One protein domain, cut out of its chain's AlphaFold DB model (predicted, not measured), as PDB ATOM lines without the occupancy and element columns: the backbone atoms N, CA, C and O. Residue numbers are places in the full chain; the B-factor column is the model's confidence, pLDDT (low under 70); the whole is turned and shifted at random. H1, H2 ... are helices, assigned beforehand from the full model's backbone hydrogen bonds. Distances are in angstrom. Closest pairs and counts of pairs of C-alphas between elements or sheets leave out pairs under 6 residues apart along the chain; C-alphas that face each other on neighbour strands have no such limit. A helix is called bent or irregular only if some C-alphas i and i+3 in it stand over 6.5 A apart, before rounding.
ATOM      1  N   GLU A  55      27.400  16.588 -10.389       96.44
ATOM      2  CA  GLU A  55      27.991  16.901 -11.694       96.44
ATOM      3  C   GLU A  55      28.237  18.407 -11.811       96.44
ATOM      4  O   GLU A  55      29.337  18.825 -12.169       96.44
ATOM      5  N   HIS A  56      27.274  19.221 -11.375       97.19
ATOM      6  CA  HIS A  56      27.433  20.671 -11.336       97.19
ATOM      7  C   HIS A  56      28.531  21.090 -10.343       97.19
ATOM      8  O   HIS A  56      29.348  21.956 -10.645       97.19
ATOM      9  N   LEU A  57      28.639  20.441  -9.176       96.50
ATOM     10  CA  LEU A  57      29.769  20.698  -8.269       96.50
ATOM     11  C   LEU A  57      31.123  20.380  -8.920       96.50
ATOM     12  O   LEU A  57      32.114  21.058  -8.656       96.50
ATOM     13  N   THR A  58      31.172  19.360  -9.778       96.88
ATOM     14  CA  THR A  58      32.385  18.979 -10.511       96.88
ATOM     15  C   THR A  58      32.730  20.007 -11.586       96.88
ATOM     16  O   THR A  58      33.879  20.440 -11.656       96.88
ATOM     17  N   GLU A  59      31.739  20.451 -12.363       97.00
ATOM     18  CA  GLU A  59      31.882  21.495 -13.385       97.00
ATOM     19  C   GLU A  59      32.426  22.802 -12.788       97.00
ATOM     20  O   GLU A  59      33.380  23.391 -13.298       97.00
ATOM     21  N   TYR A  60      31.880  23.221 -11.644       97.56
ATOM     22  CA  TYR A  60      32.248  24.470 -10.975       97.56
ATOM     23  C   TYR A  60      33.331  24.298  -9.899       97.56
ATOM     24  O   TYR A  60      33.611  25.237  -9.149       97.56
ATOM     25  N   LYS A  61      34.000  23.140  -9.828       97.38
ATOM     26  CA  LYS A  61      35.011  22.836  -8.799       97.38
ATOM     27  C   LYS A  61      36.096  23.915  -8.647       97.38
ATOM     28  O   LYS A  61      36.380  24.283  -7.504       97.38
ATOM     29  N   PRO A  62      36.704  24.461  -9.722       98.06
ATOM     30  CA  PRO A  62      37.718  25.509  -9.576       98.06
ATOM     31  C   PRO A  62      37.172  26.776  -8.910       98.06
ATOM     32  O   PRO A  62      37.835  27.356  -8.050       98.06
ATOM     33  N   LEU A  63      35.946  27.171  -9.265       97.69
ATOM     34  CA  LEU A  63      35.269  28.326  -8.680       97.69
ATOM     35  C   LEU A  63      34.968  28.097  -7.198       97.69
ATOM     36  O   LEU A  63      35.263  28.963  -6.381       97.69
ATOM     37  N   ILE A  64      34.431  26.924  -6.854       98.31
ATOM     38  CA  ILE A  64      34.134  26.543  -5.468       98.31
ATOM     39  C   ILE A  64      35.402  26.641  -4.612       98.31
ATOM     40  O   ILE A  64      35.404  27.306  -3.580       98.31
ATOM     41  N   ILE A  65      36.508  26.037  -5.064       98.00
ATOM     42  CA  ILE A  65      37.784  26.074  -4.335       98.00
ATOM     43  C   ILE A  65      38.283  27.511  -4.176       98.00
ATOM     44  O   ILE A  65      38.782  27.871  -3.107       98.00
ATOM     45  N   TRP A  66      38.171  28.331  -5.223       98.00
ATOM     46  CA  TRP A  66      38.570  29.731  -5.160       98.00
ATOM     47  C   TRP A  66      37.744  30.512  -4.129       98.00
ATOM     48  O   TRP A  66      38.334  31.214  -3.309       98.00
ATOM     49  N   LEU A  67      36.417  30.348  -4.124       97.81
ATOM     50  CA  LEU A  67      35.518  31.004  -3.171       97.81
ATOM     51  C   LEU A  67      35.841  30.601  -1.734       97.81
ATOM     52  O   LEU A  67      36.071  31.470  -0.901       97.81
ATOM     53  N   LEU A  68      35.956  29.303  -1.457       97.50
ATOM     54  CA  LEU A  68      36.304  28.814  -0.122       97.50
ATOM     55  C   LEU A  68      37.625  29.432   0.363       97.50
ATOM     56  O   LEU A  68      37.700  30.040   1.427       97.50
ATOM     57  N   LYS A  69      38.678  29.375  -0.458       96.38
ATOM     58  CA  LYS A  69      39.999  29.876  -0.054       96.38
ATOM     59  C   LYS A  69      40.063  31.393   0.135       96.38
ATOM     60  O   LYS A  69      40.797  31.837   1.012       96.38
ATOM     61  N   ASN A  70      39.352  32.168  -0.687       95.19
ATOM     62  CA  ASN A  70      39.522  33.626  -0.741       95.19
ATOM     63  C   ASN A  70      38.398  34.412  -0.060       95.19
ATOM     64  O   ASN A  70      38.624  35.551   0.334       95.19
ATOM     65  N   LYS A  71      37.196  33.840   0.061       95.06
ATOM     66  CA  LYS A  71      36.024  34.523   0.627       95.06
ATOM     67  C   LYS A  71      35.665  34.036   2.023       95.06
ATOM     68  O   LYS A  71      35.154  34.829   2.800       95.06
ATOM     69  N   THR A  72      35.932  32.774   2.365       96.06
ATOM     70  CA  THR A  72      35.468  32.211   3.647       96.06
ATOM     71  C   THR A  72      36.586  31.953   4.648       96.06
ATOM     72  O   THR A  72      36.303  31.798   5.829       96.06
ATOM     73  N   ASN A  73      37.852  31.926   4.218       94.44
ATOM     74  CA  ASN A  73      38.988  31.577   5.070       94.44
ATOM     75  C   ASN A  73      39.332  32.660   6.112       94.44
ATOM     76  O   ASN A  73      40.311  33.400   5.986       94.44
ATOM     77  N   TYR A  74      38.545  32.726   7.179       95.12
ATOM     78  CA  TYR A  74      38.813  33.595   8.312       95.12
ATOM     79  C   TYR A  74      40.043  33.093   9.071       95.12
ATOM     80  O   TYR A  74      40.003  32.037   9.697       95.12
ATOM     81  N   LYS A  75      41.142  33.854   9.027       92.69
ATOM     82  CA  LYS A  75      42.357  33.634   9.840       92.69
ATOM     83  C   LYS A  75      42.920  32.199   9.806       92.69
ATOM     84  O   LYS A  75      43.555  31.772  10.765       92.69
ATOM     85  N   GLY A  76      42.715  31.460   8.715       93.44
ATOM     86  CA  GLY A  76      43.229  30.095   8.567       93.44
ATOM     87  C   GLY A  76      42.376  28.999   9.213       93.44
ATOM     88  O   GLY A  76      42.818  27.857   9.250       93.44
ATOM     89  N   TYR A  77      41.170  29.308   9.702       95.50
ATOM     90  CA  TYR A  77      40.271  28.313  10.304       95.50
ATOM     91  C   TYR A  77      39.543  27.427   9.280       95.50
ATOM     92  O   TYR A  77      38.805  26.525   9.669       95.50
ATOM     93  N   LEU A  78      39.746  27.649   7.978       97.56
ATOM     94  CA  LEU A  78      39.130  26.835   6.935       97.56
ATOM     95  C   LEU A  78      39.812  25.472   6.805       97.56
ATOM     96  O   LEU A  78      40.986  25.372   6.438       97.56
ATOM     97  N   ASN A  79      39.024  24.415   6.948       97.50
ATOM     98  CA  ASN A  79      39.354  23.082   6.491       97.50
ATOM     99  C   ASN A  79      38.646  22.806   5.158       97.50
ATOM    100  O   ASN A  79      37.463  22.472   5.093       97.50
ATOM    101  N   LEU A  80      39.407  22.883   4.061       96.56
ATOM    102  CA  LEU A  80      38.857  22.724   2.713       96.56
ATOM    103  C   LEU A  80      38.143  21.379   2.507       96.56
ATOM    104  O   LEU A  80      37.154  21.324   1.783       96.56
ATOM    105  N   LYS A  81      38.629  20.293   3.121       97.12
ATOM    106  CA  LYS A  81      38.007  18.970   2.980       97.12
ATOM    107  C   LYS A  81      36.617  18.967   3.613       97.12
ATOM    108  O   LYS A  81      35.669  18.549   2.958       97.12
ATOM    109  N   ASN A  82      36.507  19.464   4.841       97.31
ATOM    110  CA  ASN A  82      35.241  19.521   5.564       97.31
ATOM    111  C   ASN A  82      34.242  20.453   4.873       97.31
ATOM    112  O   ASN A  82      33.113  20.042   4.634       97.31
ATOM    113  N   ALA A  83      34.671  21.649   4.459       97.62
ATOM    114  CA  ALA A  83      33.812  22.585   3.733       97.62
ATOM    115  C   ALA A  83      33.260  21.981   2.425       97.62
ATOM    116  O   ALA A  83      32.080  22.120   2.112       97.62
ATOM    117  N   MET A  84      34.091  21.244   1.677       97.25
ATOM    118  CA  MET A  84      33.643  20.519   0.479       97.25
ATOM    119  C   MET A  84      32.670  19.379   0.812       97.25
ATOM    120  O   MET A  84      31.757  19.117   0.030       97.25
ATOM    121  N   THR A  85      32.846  18.704   1.951       97.38
ATOM    122  CA  THR A  85      31.907  17.683   2.435       97.38
ATOM    123  C   THR A  85      30.559  18.297   2.809       97.38
ATOM    124  O   THR A  85      29.545  17.778   2.359       97.38
ATOM    125  N   ILE A  86      30.537  19.418   3.537       97.25
ATOM    126  CA  ILE A  86      29.304  20.151   3.876       97.25
ATOM    127  C   ILE A  86      28.559  20.551   2.598       97.25
ATOM    128  O   ILE A  86      27.374  20.260   2.451       97.25
ATOM    129  N   LEU A  87      29.268  21.136   1.625       97.12
ATOM    130  CA  LEU A  87      28.687  21.508   0.333       97.12
ATOM    131  C   LEU A  87      28.077  20.305  -0.402       97.12
ATOM    132  O   LEU A  87      26.976  20.405  -0.946       97.12
ATOM    133  N   LEU A  88      28.778  19.168  -0.428       96.88
ATOM    134  CA  LEU A  88      28.259  17.946  -1.040       96.88
ATOM    135  C   LEU A  88      26.997  17.462  -0.317       96.88
ATOM    136  O   LEU A  88      26.005  17.169  -0.978       96.88
ATOM    137  N   SER A  89      27.004  17.453   1.017       96.38
ATOM    138  CA  SER A  89      25.836  17.094   1.824       96.38
ATOM    139  C   SER A  89      24.651  18.026   1.575       96.38
ATOM    140  O   SER A  89      23.517  17.554   1.526       96.38
ATOM    141  N   TYR A  90      24.879  19.322   1.344       95.25
ATOM    142  CA  TYR A  90      23.810  20.238   0.953       95.25
ATOM    143  C   TYR A  90      23.194  19.898  -0.395       95.25
ATOM    144  O   TYR A  90      21.972  19.961  -0.521       95.25
ATOM    145  N   VAL A  91      24.006  19.521  -1.379       95.69
ATOM    146  CA  VAL A  91      23.512  19.141  -2.707       95.69
ATOM    147  C   VAL A  91      22.819  17.781  -2.701       95.69
ATOM    148  O   VAL A  91      21.799  17.624  -3.361       95.69
ATOM    149  N   GLU A  92      23.329  16.806  -1.952       93.38
ATOM    150  CA  GLU A  92      22.739  15.463  -1.884       93.38
ATOM    151  C   GLU A  92      21.498  15.411  -0.976       93.38
ATOM    152  O   GLU A  92      20.574  14.642  -1.234       93.38
ATOM    153  N   GLY A  93      21.462  16.233   0.076       90.94
ATOM    154  CA  GLY A  93      20.379  16.256   1.058       90.94
ATOM    155  C   GLY A  93      19.207  17.176   0.711       90.94
ATOM    156  O   GLY A  93      18.140  17.033   1.306       90.94
ATOM    157  N   ASN A  94      19.373  18.112  -0.233       90.69
ATOM    158  CA  ASN A  94      18.344  19.099  -0.567       90.69
ATOM    159  C   ASN A  94      17.999  19.113  -2.058       90.69
ATOM    160  O   ASN A  94      18.866  19.103  -2.928       90.69
ATOM    161  N   ASN A  95      16.712  19.287  -2.361       90.62
ATOM    162  CA  ASN A  95      16.229  19.508  -3.727       90.62
ATOM    163  C   ASN A  95      16.458  20.966  -4.161       90.62
ATOM    164  O   ASN A  95      15.519  21.760  -4.252       90.62
ATOM    165  N   LEU A  96      17.715  21.333  -4.408       94.19
ATOM    166  CA  LEU A  96      18.120  22.681  -4.811       94.19
ATOM    167  C   LEU A  96      17.764  22.927  -6.280       94.19
ATOM    168  O   LEU A  96      18.408  22.405  -7.185       94.19
ATOM    169  N   VAL A  97      16.723  23.715  -6.533       94.62
ATOM    170  CA  VAL A  97      16.196  23.938  -7.886       94.62
ATOM    171  C   VAL A  97      16.921  25.088  -8.585       94.62
ATOM    172  O   VAL A  97      17.035  26.182  -8.030       94.62
ATOM    173  N   TYR A  98      17.304  24.899  -9.849       95.38
ATOM    174  CA  TYR A  98      17.729  26.000 -10.716       95.38
ATOM    175  C   TYR A  98      16.647  26.343 -11.749       95.38
ATOM    176  O   TYR A  98      16.017  25.479 -12.351       95.38
ATOM    177  N   LYS A  99      16.410  27.644 -11.966       91.56
ATOM    178  CA  LYS A  99      15.387  28.132 -12.919       91.56
ATOM    179  C   LYS A  99      15.927  28.257 -14.347       91.56
ATOM    180  O   LYS A  99      15.166  28.180 -15.307       91.56
ATOM    181  N   THR A 100      17.231  28.491 -14.476       92.06
ATOM    182  CA  THR A 100      17.946  28.720 -15.739       92.06
ATOM    183  C   THR A 100      19.394  28.265 -15.592       92.06
ATOM    184  O   THR A 100      19.960  28.500 -14.526       92.06
ATOM    185  N   GLU A 101      20.018  27.765 -16.660       90.69
ATOM    186  CA  GLU A 101      21.438  27.355 -16.675       90.69
ATOM    187  C   GLU A 101      22.382  28.445 -16.146       90.69
ATOM    188  O   GLU A 101      23.211  28.218 -15.272       90.69
ATOM    189  N   ARG A 102      22.175  29.699 -16.577       89.75
ATOM    190  CA  ARG A 102      22.969  30.854 -16.115       89.75
ATOM    191  C   ARG A 102      22.885  31.093 -14.600       89.75
ATOM    192  O   ARG A 102      23.748  31.762 -14.042       89.75
ATOM    193  N   GLY A 103      21.845  30.578 -13.945       92.75
ATOM    194  CA  GLY A 103      21.627  30.701 -12.505       92.75
ATOM    195  C   GLY A 103      22.415  29.690 -11.672       92.75
ATOM    196  O   GLY A 103      22.625  29.939 -10.488       92.75
ATOM    197  N   ILE A 104      22.889  28.592 -12.273       96.31
ATOM    198  CA  ILE A 104      23.594  27.505 -11.573       96.31
ATOM    199  C   ILE A 104      24.847  28.035 -10.879       96.31
ATOM    200  O   ILE A 104      25.018  27.833  -9.678       96.31
ATOM    201  N   LYS A 105      25.673  28.803 -11.603       96.19
ATOM    202  CA  LYS A 105      26.883  29.432 -11.054       96.19
ATOM    203  C   LYS A 105      26.588  30.244  -9.790       96.19
ATOM    204  O   LYS A 105      27.346  30.162  -8.828       96.19
ATOM    205  N   GLY A 106      25.510  31.030  -9.795       95.56
ATOM    206  CA  GLY A 106      25.117  31.854  -8.649       95.56
ATOM    207  C   GLY A 106      24.714  31.006  -7.443       95.56
ATOM    208  O   GLY A 106      25.199  31.243  -6.343       95.56
ATOM    209  N   ILE A 107      23.903  29.969  -7.671       95.88
ATOM    210  CA  ILE A 107      23.482  29.031  -6.620       95.88
ATOM    211  C   ILE A 107      24.702  28.335  -6.003       95.88
ATOM    212  O   ILE A 107      24.872  28.361  -4.790       95.88
ATOM    213  N   ILE A 108      25.590  27.778  -6.832       97.06
ATOM    214  CA  ILE A 108      26.804  27.091  -6.365       97.06
ATOM    215  C   ILE A 108      27.734  28.038  -5.613       97.06
ATOM    216  O   ILE A 108      28.326  27.640  -4.614       97.06
ATOM    217  N   SER A 109      27.863  29.285  -6.073       97.00
ATOM    218  CA  SER A 109      28.716  30.268  -5.402       97.00
ATOM    219  C   SER A 109      28.224  30.550  -3.985       97.00
ATOM    220  O   SER A 109      29.021  30.525  -3.052       97.00
ATOM    221  N   ASN A 110      26.912  30.739  -3.817       96.12
ATOM    222  CA  ASN A 110      26.309  30.967  -2.505       96.12
ATOM    223  C   ASN A 110      26.481  29.751  -1.592       96.12
ATOM    224  O   ASN A 110      26.962  29.900  -0.474       96.12
ATOM    225  N   LEU A 111      26.188  28.547  -2.094       96.56
ATOM    226  CA  LEU A 111      26.350  27.311  -1.322       96.56
ATOM    227  C   LEU A 111      27.802  27.094  -0.880       96.56
ATOM    228  O   LEU A 111      28.049  26.665   0.242       96.56
ATOM    229  N   ALA A 112      28.772  27.392  -1.750       97.56
ATOM    230  CA  ALA A 112      30.186  27.285  -1.411       97.56
ATOM    231  C   ALA A 112      30.571  28.265  -0.295       97.56
ATOM    232  O   ALA A 112      31.262  27.878   0.643       97.56
ATOM    233  N   ILE A 113      30.113  29.519  -0.373       97.62
ATOM    234  CA  ILE A 113      30.372  30.522   0.666       97.62
ATOM    235  C   ILE A 113      29.746  30.086   1.998       97.62
ATOM    236  O   ILE A 113      30.426  30.102   3.023       97.62
ATOM    237  N   GLU A 114      28.488  29.642   1.989       96.75
ATOM    238  CA  GLU A 114      27.785  29.169   3.186       96.75
ATOM    239  C   GLU A 114      28.496  27.977   3.837       96.75
ATOM    240  O   GLU A 114      28.829  28.044   5.021       96.75
ATOM    241  N   ALA A 115      28.818  26.938   3.059       97.19
ATOM    242  CA  ALA A 115      29.516  25.751   3.552       97.19
ATOM    243  C   ALA A 115      30.911  26.075   4.113       97.19
ATOM    244  O   ALA A 115      31.341  25.502   5.115       97.19
ATOM    245  N   GLY A 116      31.630  27.009   3.481       97.50
ATOM    246  CA  GLY A 116      32.930  27.458   3.965       97.50
ATOM    247  C   GLY A 116      32.849  28.249   5.267       97.50
ATOM    248  O   GLY A 116      33.707  28.077   6.127       97.50
ATOM    249  N   LEU A 117      31.843  29.114   5.421       97.44
ATOM    250  CA  LEU A 117      31.642  29.895   6.644       97.44
ATOM    251  C   LEU A 117      31.185  29.012   7.810       97.44
ATOM    252  O   LEU A 117      31.607  29.248   8.937       97.44
ATOM    253  N   GLU A 118      30.378  27.987   7.542       96.56
ATOM    254  CA  GLU A 118      29.975  26.994   8.540       96.56
ATOM    255  C   GLU A 118      31.168  26.192   9.074       96.56
ATOM    256  O   GLU A 118      31.384  26.170  10.283       96.56
ATOM    257  N   ASP A 119      31.998  25.615   8.196       97.56
ATOM    258  CA  ASP A 119      33.210  24.896   8.625       97.56
ATOM    259  C   ASP A 119      34.154  25.797   9.438       97.56
ATOM    260  O   ASP A 119      34.708  25.388  10.459       97.56
ATOM    261  N   VAL A 120      34.320  27.047   9.004       96.50
ATOM    262  CA  VAL A 120      35.175  28.024   9.685       96.50
ATOM    263  C   VAL A 120      34.636  28.381  11.066       96.50
ATOM    264  O   VAL A 120      35.426  28.478  12.006       96.50
ATOM    265  N   GLU A 121      33.322  28.567  11.212       94.88
ATOM    266  CA  GLU A 121      32.688  28.829  12.505       94.88
ATOM    267  C   GLU A 121      32.923  27.667  13.472       94.88
ATOM    268  O   GLU A 121      33.373  27.869  14.604       94.88
ATOM    269  N   ASP A 122      32.687  26.449  12.998       93.12
ATOM    270  CA  ASP A 122      32.903  25.217  13.744       93.12
ATOM    271  C   ASP A 122      34.357  25.072  14.205       93.12
ATOM    272  O   ASP A 122      34.628  24.822  15.384       93.12
ATOM    273  N   ASN A 123      35.312  25.263  13.296       94.00
ATOM    274  CA  ASN A 123      36.733  25.144  13.602       94.00
ATOM    275  C   ASN A 123      37.209  26.255  14.545       94.00
ATOM    276  O   ASN A 123      37.982  25.976  15.465       94.00
ATOM    277  N   LEU A 124      36.730  27.491  14.373       92.50
ATOM    278  CA  LEU A 124      37.008  28.602  15.284       92.50
ATOM    279  C   LEU A 124      36.516  28.281  16.698       92.50
ATOM    280  O   LEU A 124      37.278  28.420  17.658       92.50
ATOM    281  N   ARG A 125      35.264  27.828  16.828       88.88
ATOM    282  CA  ARG A 125      34.657  27.476  18.119       88.88
ATOM    283  C   ARG A 125      35.426  26.359  18.810       88.88
ATOM    284  O   ARG A 125      35.781  26.516  19.978       88.88
ATOM    285  N   ARG A 126      35.752  25.282  18.089       89.00
ATOM    286  CA  ARG A 126      36.548  24.162  18.621       89.00
ATOM    287  C   ARG A 126      37.946  24.611  19.044       89.00
ATOM    288  O   ARG A 126      38.368  24.314  20.153       89.00
ATOM    289  N   ALA A 127      38.650  25.373  18.207       88.50
ATOM    290  CA  ALA A 127      40.013  25.825  18.498       88.50
ATOM    291  C   ALA A 127      40.094  26.790  19.691       88.50
ATOM    292  O   ALA A 127      41.139  26.903  20.332       88.50
ATOM    293  N   LYS A 128      39.009  27.515  19.970       84.88
ATOM    294  CA  LYS A 128      38.910  28.474  21.075       84.88
ATOM    295  C   LYS A 128      38.144  27.930  22.285       84.88
ATOM    296  O   LYS A 128      37.967  28.674  23.242       84.88
ATOM    297  N   ASN A 129      37.731  26.657  22.262       82.25
ATOM    298  CA  ASN A 129      36.897  26.032  23.295       82.25
ATOM    299  C   ASN A 129      35.662  26.886  23.657       82.25
ATOM    300  O   ASN A 129      35.334  27.061  24.830       82.25
ATOM    301  N   LEU A 130      35.000  27.452  22.642       78.19
ATOM    302  CA  LEU A 130      33.807  28.284  22.808       78.19
ATOM    303  C   LEU A 130      32.577  27.388  22.974       78.19
ATOM    304  O   LEU A 130      32.007  26.918  21.988       78.19
ATOM    305  N   ASP A 131      32.182  27.147  24.219       66.56
ATOM    306  CA  ASP A 131      30.952  26.431  24.556       66.56
ATOM    307  C   ASP A 131      29.757  27.403  24.568       66.56
ATOM    308  O   ASP A 131      29.841  28.497  25.119       66.56
ATOM    309  N   MET A 132      28.625  27.010  23.972       56.19
ATOM    310  CA  MET A 132      27.382  27.797  24.019       56.19
ATOM    311  C   MET A 132      26.750  27.825  25.419       56.19
ATOM    312  O   MET A 132      25.866  28.641  25.671       56.19
ATOM    313  N   SER A 133      27.162  26.913  26.305       55.69
ATOM    314  CA  SER A 133      26.524  26.666  27.600       55.69
ATOM    315  C   SER A 133      27.243  27.276  28.810       55.69
ATOM    316  O   SER A 133      26.716  27.203  29.921       55.69
ATOM    317  N   ARG A 134      28.425  27.883  28.636       52.56
ATOM    318  CA  ARG A 134      29.218  28.455  29.740       52.56
ATOM    319  C   ARG A 134      29.685  29.866  29.417       52.56
ATOM    320  O   ARG A 134      29.994  30.161  28.268       52.56
ATOM    321  N   ASP A 135      29.705  30.707  30.451       52.22
ATOM    322  CA  ASP A 135      30.023  32.138  30.433       52.22
ATOM    323  C   ASP A 135      30.928  32.573  29.272       52.22
ATOM    324  O   ASP A 135      32.136  32.315  29.242       52.22
ATOM    325  N   ASN A 136      30.329  33.294  28.321       60.25
ATOM    326  CA  ASN A 136      31.064  34.010  27.291       60.25
ATOM    327  C   ASN A 136      31.897  35.098  27.971       60.25
ATOM    328  O   ASN A 136      31.384  36.167  28.307       60.25
ATOM    329  N   THR A 137      33.193  34.850  28.145       69.38
ATOM    330  CA  THR A 137      34.136  35.913  28.492       69.38
ATOM    331  C   THR A 137      34.011  37.055  27.473       69.38
ATOM    332  O   THR A 137      33.654  36.845  26.307       69.38
ATOM    333  N   VAL A 138      34.315  38.288  27.889       74.38
ATOM    334  CA  VAL A 138      34.304  39.462  26.989       74.38
ATOM    335  C   VAL A 138      35.166  39.212  25.743       74.38
ATOM    336  O   VAL A 138      34.823  39.639  24.640       74.38
ATOM    337  N   GLU A 139      36.256  38.464  25.903       73.94
ATOM    338  CA  GLU A 139      37.146  38.065  24.817       73.94
ATOM    339  C   GLU A 139      36.484  37.083  23.837       73.94
ATOM    340  O   GLU A 139      36.537  37.306  22.626       73.94
ATOM    341  N   ASN A 140      35.787  36.059  24.339       77.25
ATOM    342  CA  ASN A 140      35.049  35.100  23.513       77.25
ATOM    343  C   ASN A 140      33.972  35.794  22.670       77.25
ATOM    344  O   ASN A 140      33.864  35.546  21.467       77.25
ATOM    345  N   LYS A 141      33.229  36.723  23.283       78.88
ATOM    346  CA  LYS A 141      32.222  37.526  22.580       78.88
ATOM    347  C   LYS A 141      32.852  38.368  21.470       78.88
ATOM    348  O   LYS A 141      32.384  38.332  20.338       78.88
ATOM    349  N   ARG A 142      33.971  39.041  21.750       83.00
ATOM    350  CA  ARG A 142      34.691  39.851  20.755       83.00
ATOM    351  C   ARG A 142      35.178  39.024  19.563       83.00
ATOM    352  O   ARG A 142      35.094  39.474  18.424       83.00
ATOM    353  N   VAL A 143      35.697  37.820  19.808       85.81
ATOM    354  CA  VAL A 143      36.149  36.918  18.737       85.81
ATOM    355  C   VAL A 143      34.988  36.515  17.825       85.81
ATOM    356  O   VAL A 143      35.153  36.547  16.602       85.81
ATOM    357  N   LEU A 144      33.830  36.180  18.405       85.38
ATOM    358  CA  LEU A 144      32.625  35.828  17.653       85.38
ATOM    359  C   LEU A 144      32.049  37.027  16.897       85.38
ATOM    360  O   LEU A 144      31.747  36.888  15.720       85.38
ATOM    361  N   ASP A 145      31.987  38.210  17.510       89.19
ATOM    362  CA  ASP A 145      31.509  39.432  16.851       89.19
ATOM    363  C   ASP A 145      32.358  39.766  15.611       89.19
ATOM    364  O   ASP A 145      31.828  40.051  14.537       89.19
ATOM    365  N   HIS A 146      33.686  39.652  15.721       92.12
ATOM    366  CA  HIS A 146      34.587  39.840  14.579       92.12
ATOM    367  C   HIS A 146      34.352  38.795  13.479       92.12
ATOM    368  O   HIS A 146      34.418  39.122  12.293       92.12
ATOM    369  N   PHE A 147      34.100  37.538  13.855       94.00
ATOM    370  CA  PHE A 147      33.774  36.497  12.886       94.00
ATOM    371  C   PHE A 147      32.416  36.749  12.218       94.00
ATOM    372  O   PHE A 147      32.306  36.607  11.004       94.00
ATOM    373  N   TYR A 148      31.399  37.181  12.964       92.88
ATOM    374  CA  TYR A 148      30.091  37.502  12.399       92.88
ATOM    375  C   TYR A 148      30.153  38.681  11.436       92.88
ATOM    376  O   TYR A 148      29.523  38.618  10.381       92.88
ATOM    377  N   GLN A 149      30.964  39.702  11.724       94.25
ATOM    378  CA  GLN A 149      31.202  40.772  10.759       94.25
ATOM    379  C   GLN A 149      31.855  40.232   9.478       94.25
ATOM    380  O   GLN A 149      31.358  40.491   8.387       94.25
ATOM    381  N   PHE A 150      32.897  39.404   9.602       95.81
ATOM    382  CA  PHE A 150      33.524  38.753   8.447       95.81
ATOM    383  C   PHE A 150      32.524  37.907   7.638       95.81
ATOM    384  O   PHE A 150      32.520  37.952   6.409       95.81
ATOM    385  N   ARG A 151      31.649  37.159   8.320       95.06
ATOM    386  CA  ARG A 151      30.589  36.352   7.700       95.06
ATOM    387  C   ARG A 151      29.625  37.227   6.896       95.06
ATOM    388  O   ARG A 151      29.277  36.864   5.776       95.06
ATOM    389  N   LEU A 152      29.202  38.363   7.451       93.69
ATOM    390  CA  LEU A 152      28.342  39.320   6.751       93.69
ATOM    391  C   LEU A 152      29.035  39.871   5.502       93.69
ATOM    392  O   LEU A 152      28.438  39.862   4.428       93.69
ATOM    393  N   ASP A 153      30.299  40.276   5.618       93.75
ATOM    394  CA  ASP A 153      31.067  40.813   4.493       93.75
ATOM    395  C   ASP A 153      31.222  39.773   3.367       93.75
ATOM    396  O   ASP A 153      31.064  40.097   2.189       93.75
ATOM    397  N   ALA A 154      31.460  38.506   3.722       92.50
ATOM    398  CA  ALA A 154      31.577  37.403   2.770       92.50
ATOM    399  C   ALA A 154      30.257  37.068   2.051       92.50
ATOM    400  O   ALA A 154      30.288  36.640   0.900       92.50
ATOM    401  N   LEU A 155      29.107  37.249   2.710       90.25
ATOM    402  CA  LEU A 155      27.783  37.008   2.121       90.25
ATOM    403  C   LEU A 155      27.272  38.193   1.287       90.25
ATOM    404  O   LEU A 155      26.419  38.005   0.420       90.25
ATOM    405  N   MET A 156      27.765  39.406   1.549       86.69
ATOM    406  CA  MET A 156      27.358  40.624   0.839       86.69
ATOM    407  C   MET A 156      28.225  40.968  -0.381       86.69
ATOM    408  O   MET A 156      27.786  41.779  -1.200       86.69
ATOM    409  N   GLY A 157      29.434  40.407  -0.503       64.31
ATOM    410  CA  GLY A 157      30.422  40.784  -1.528       64.31
ATOM    411  C   GLY A 157      30.794  39.689  -2.514       64.31
ATOM    412  O   GLY A 157      30.990  40.015  -3.704       64.31
TER     413      GLY A 157
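AT A GLANCE: This is residues 55 to 157 of the 157 residues of an uncharacterized protein of Flavobacteriaceae bacterium Ap0902 (UniProt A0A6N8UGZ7). One long helix, H4, runs along most of the length of this elongated domain, and H2 and H3 cross its middle part at steep angles. After a loop at the far end, H5 folds back beside H4 to make a helical hairpin, offset so that the last part of H5 packs on the middle of H4; little H1 sits near the first half of H4. The printed part has 103 residues with five named helices, in the order H1 to H5, and no named strand: the class is all helix. It is only just compact, close to loose, with a radius of gyration of the C-alphas of 15.0 A, and spans 48 by 26 by 22 A.

IN THESE COORDINATES: Find C-alpha 101 at (21.438, 27.355, -16.675); from there H4, residues 101 to 127, runs 39.8 A to C-alpha 127 at (40.013, 25.825, 18.498). H4 is irregular, but only just: C-alphas 102 and 105 are 6.6 A apart. Further on, H5, residues 138 to 156, runs 27.1 A and ends with C-alpha 156 at (27.358, 40.624, 0.839). Go back to the first printed residues for H1, residues 55 to 59, 6.3 A. Then come H2, residues 61 to 72, 15.6 A, and H3, residues 80 to 93, 19.6 A. H2 is neither bent nor irregular, but only just: C-alphas 69 and 72 are 6.3 A apart.

HOW THE PARTS SIT: Start at the hubs, H4 and H2, which touch three helices each. H3 touches residues 111 to 119 of H4 alone, opposite ways at a steep tilt of 54 degrees; look at Ala 83 and Gly 116, their closest C-alphas, 5.0 A apart. H2 touches residues 108 to 120 of H4 alone, the same way at a steep tilt of 46 degrees, with the C-alphas of Thr 72 and Leu 117 closest at 5.4 A. Residues 147 to 155 of H5 alone touch H4, opposite ways at a shallow tilt of 9 degrees; the closest C-alphas, of Leu 117 and Arg 151, are 6.6 A apart. H2 and H3 touch, closest at the C-alphas of Leu 68 and Leu 80, 7.2 A. H2 and H5 only just touch, with 3 pairs of C-alphas within 8 A, the closest those of Lys 71 and Ala 154 at 5.7 A. H1 is close to H4 but not clearly touching, with the C-alphas of Leu 57 and Ile 108 closest at 7.3 A. H5 is apart from H1 and H3. Each O i to N i+4 pair is within hydrogen-bond range in H1, H2, H3 and H5, and 21 of 23 are in H4.

THE WHOLE: The two C-alphas farthest apart, those of Glu 101 and Asp 135, are 48.1 A from each other. The printed part has no cut and ends at Gly 157, the chain's last residue. The link from H1 to H2 is tight, and the other three are short. The mean pLDDT of the printed part is 90.9; look for values under 70 at residues 131 to 137 and at residue 157.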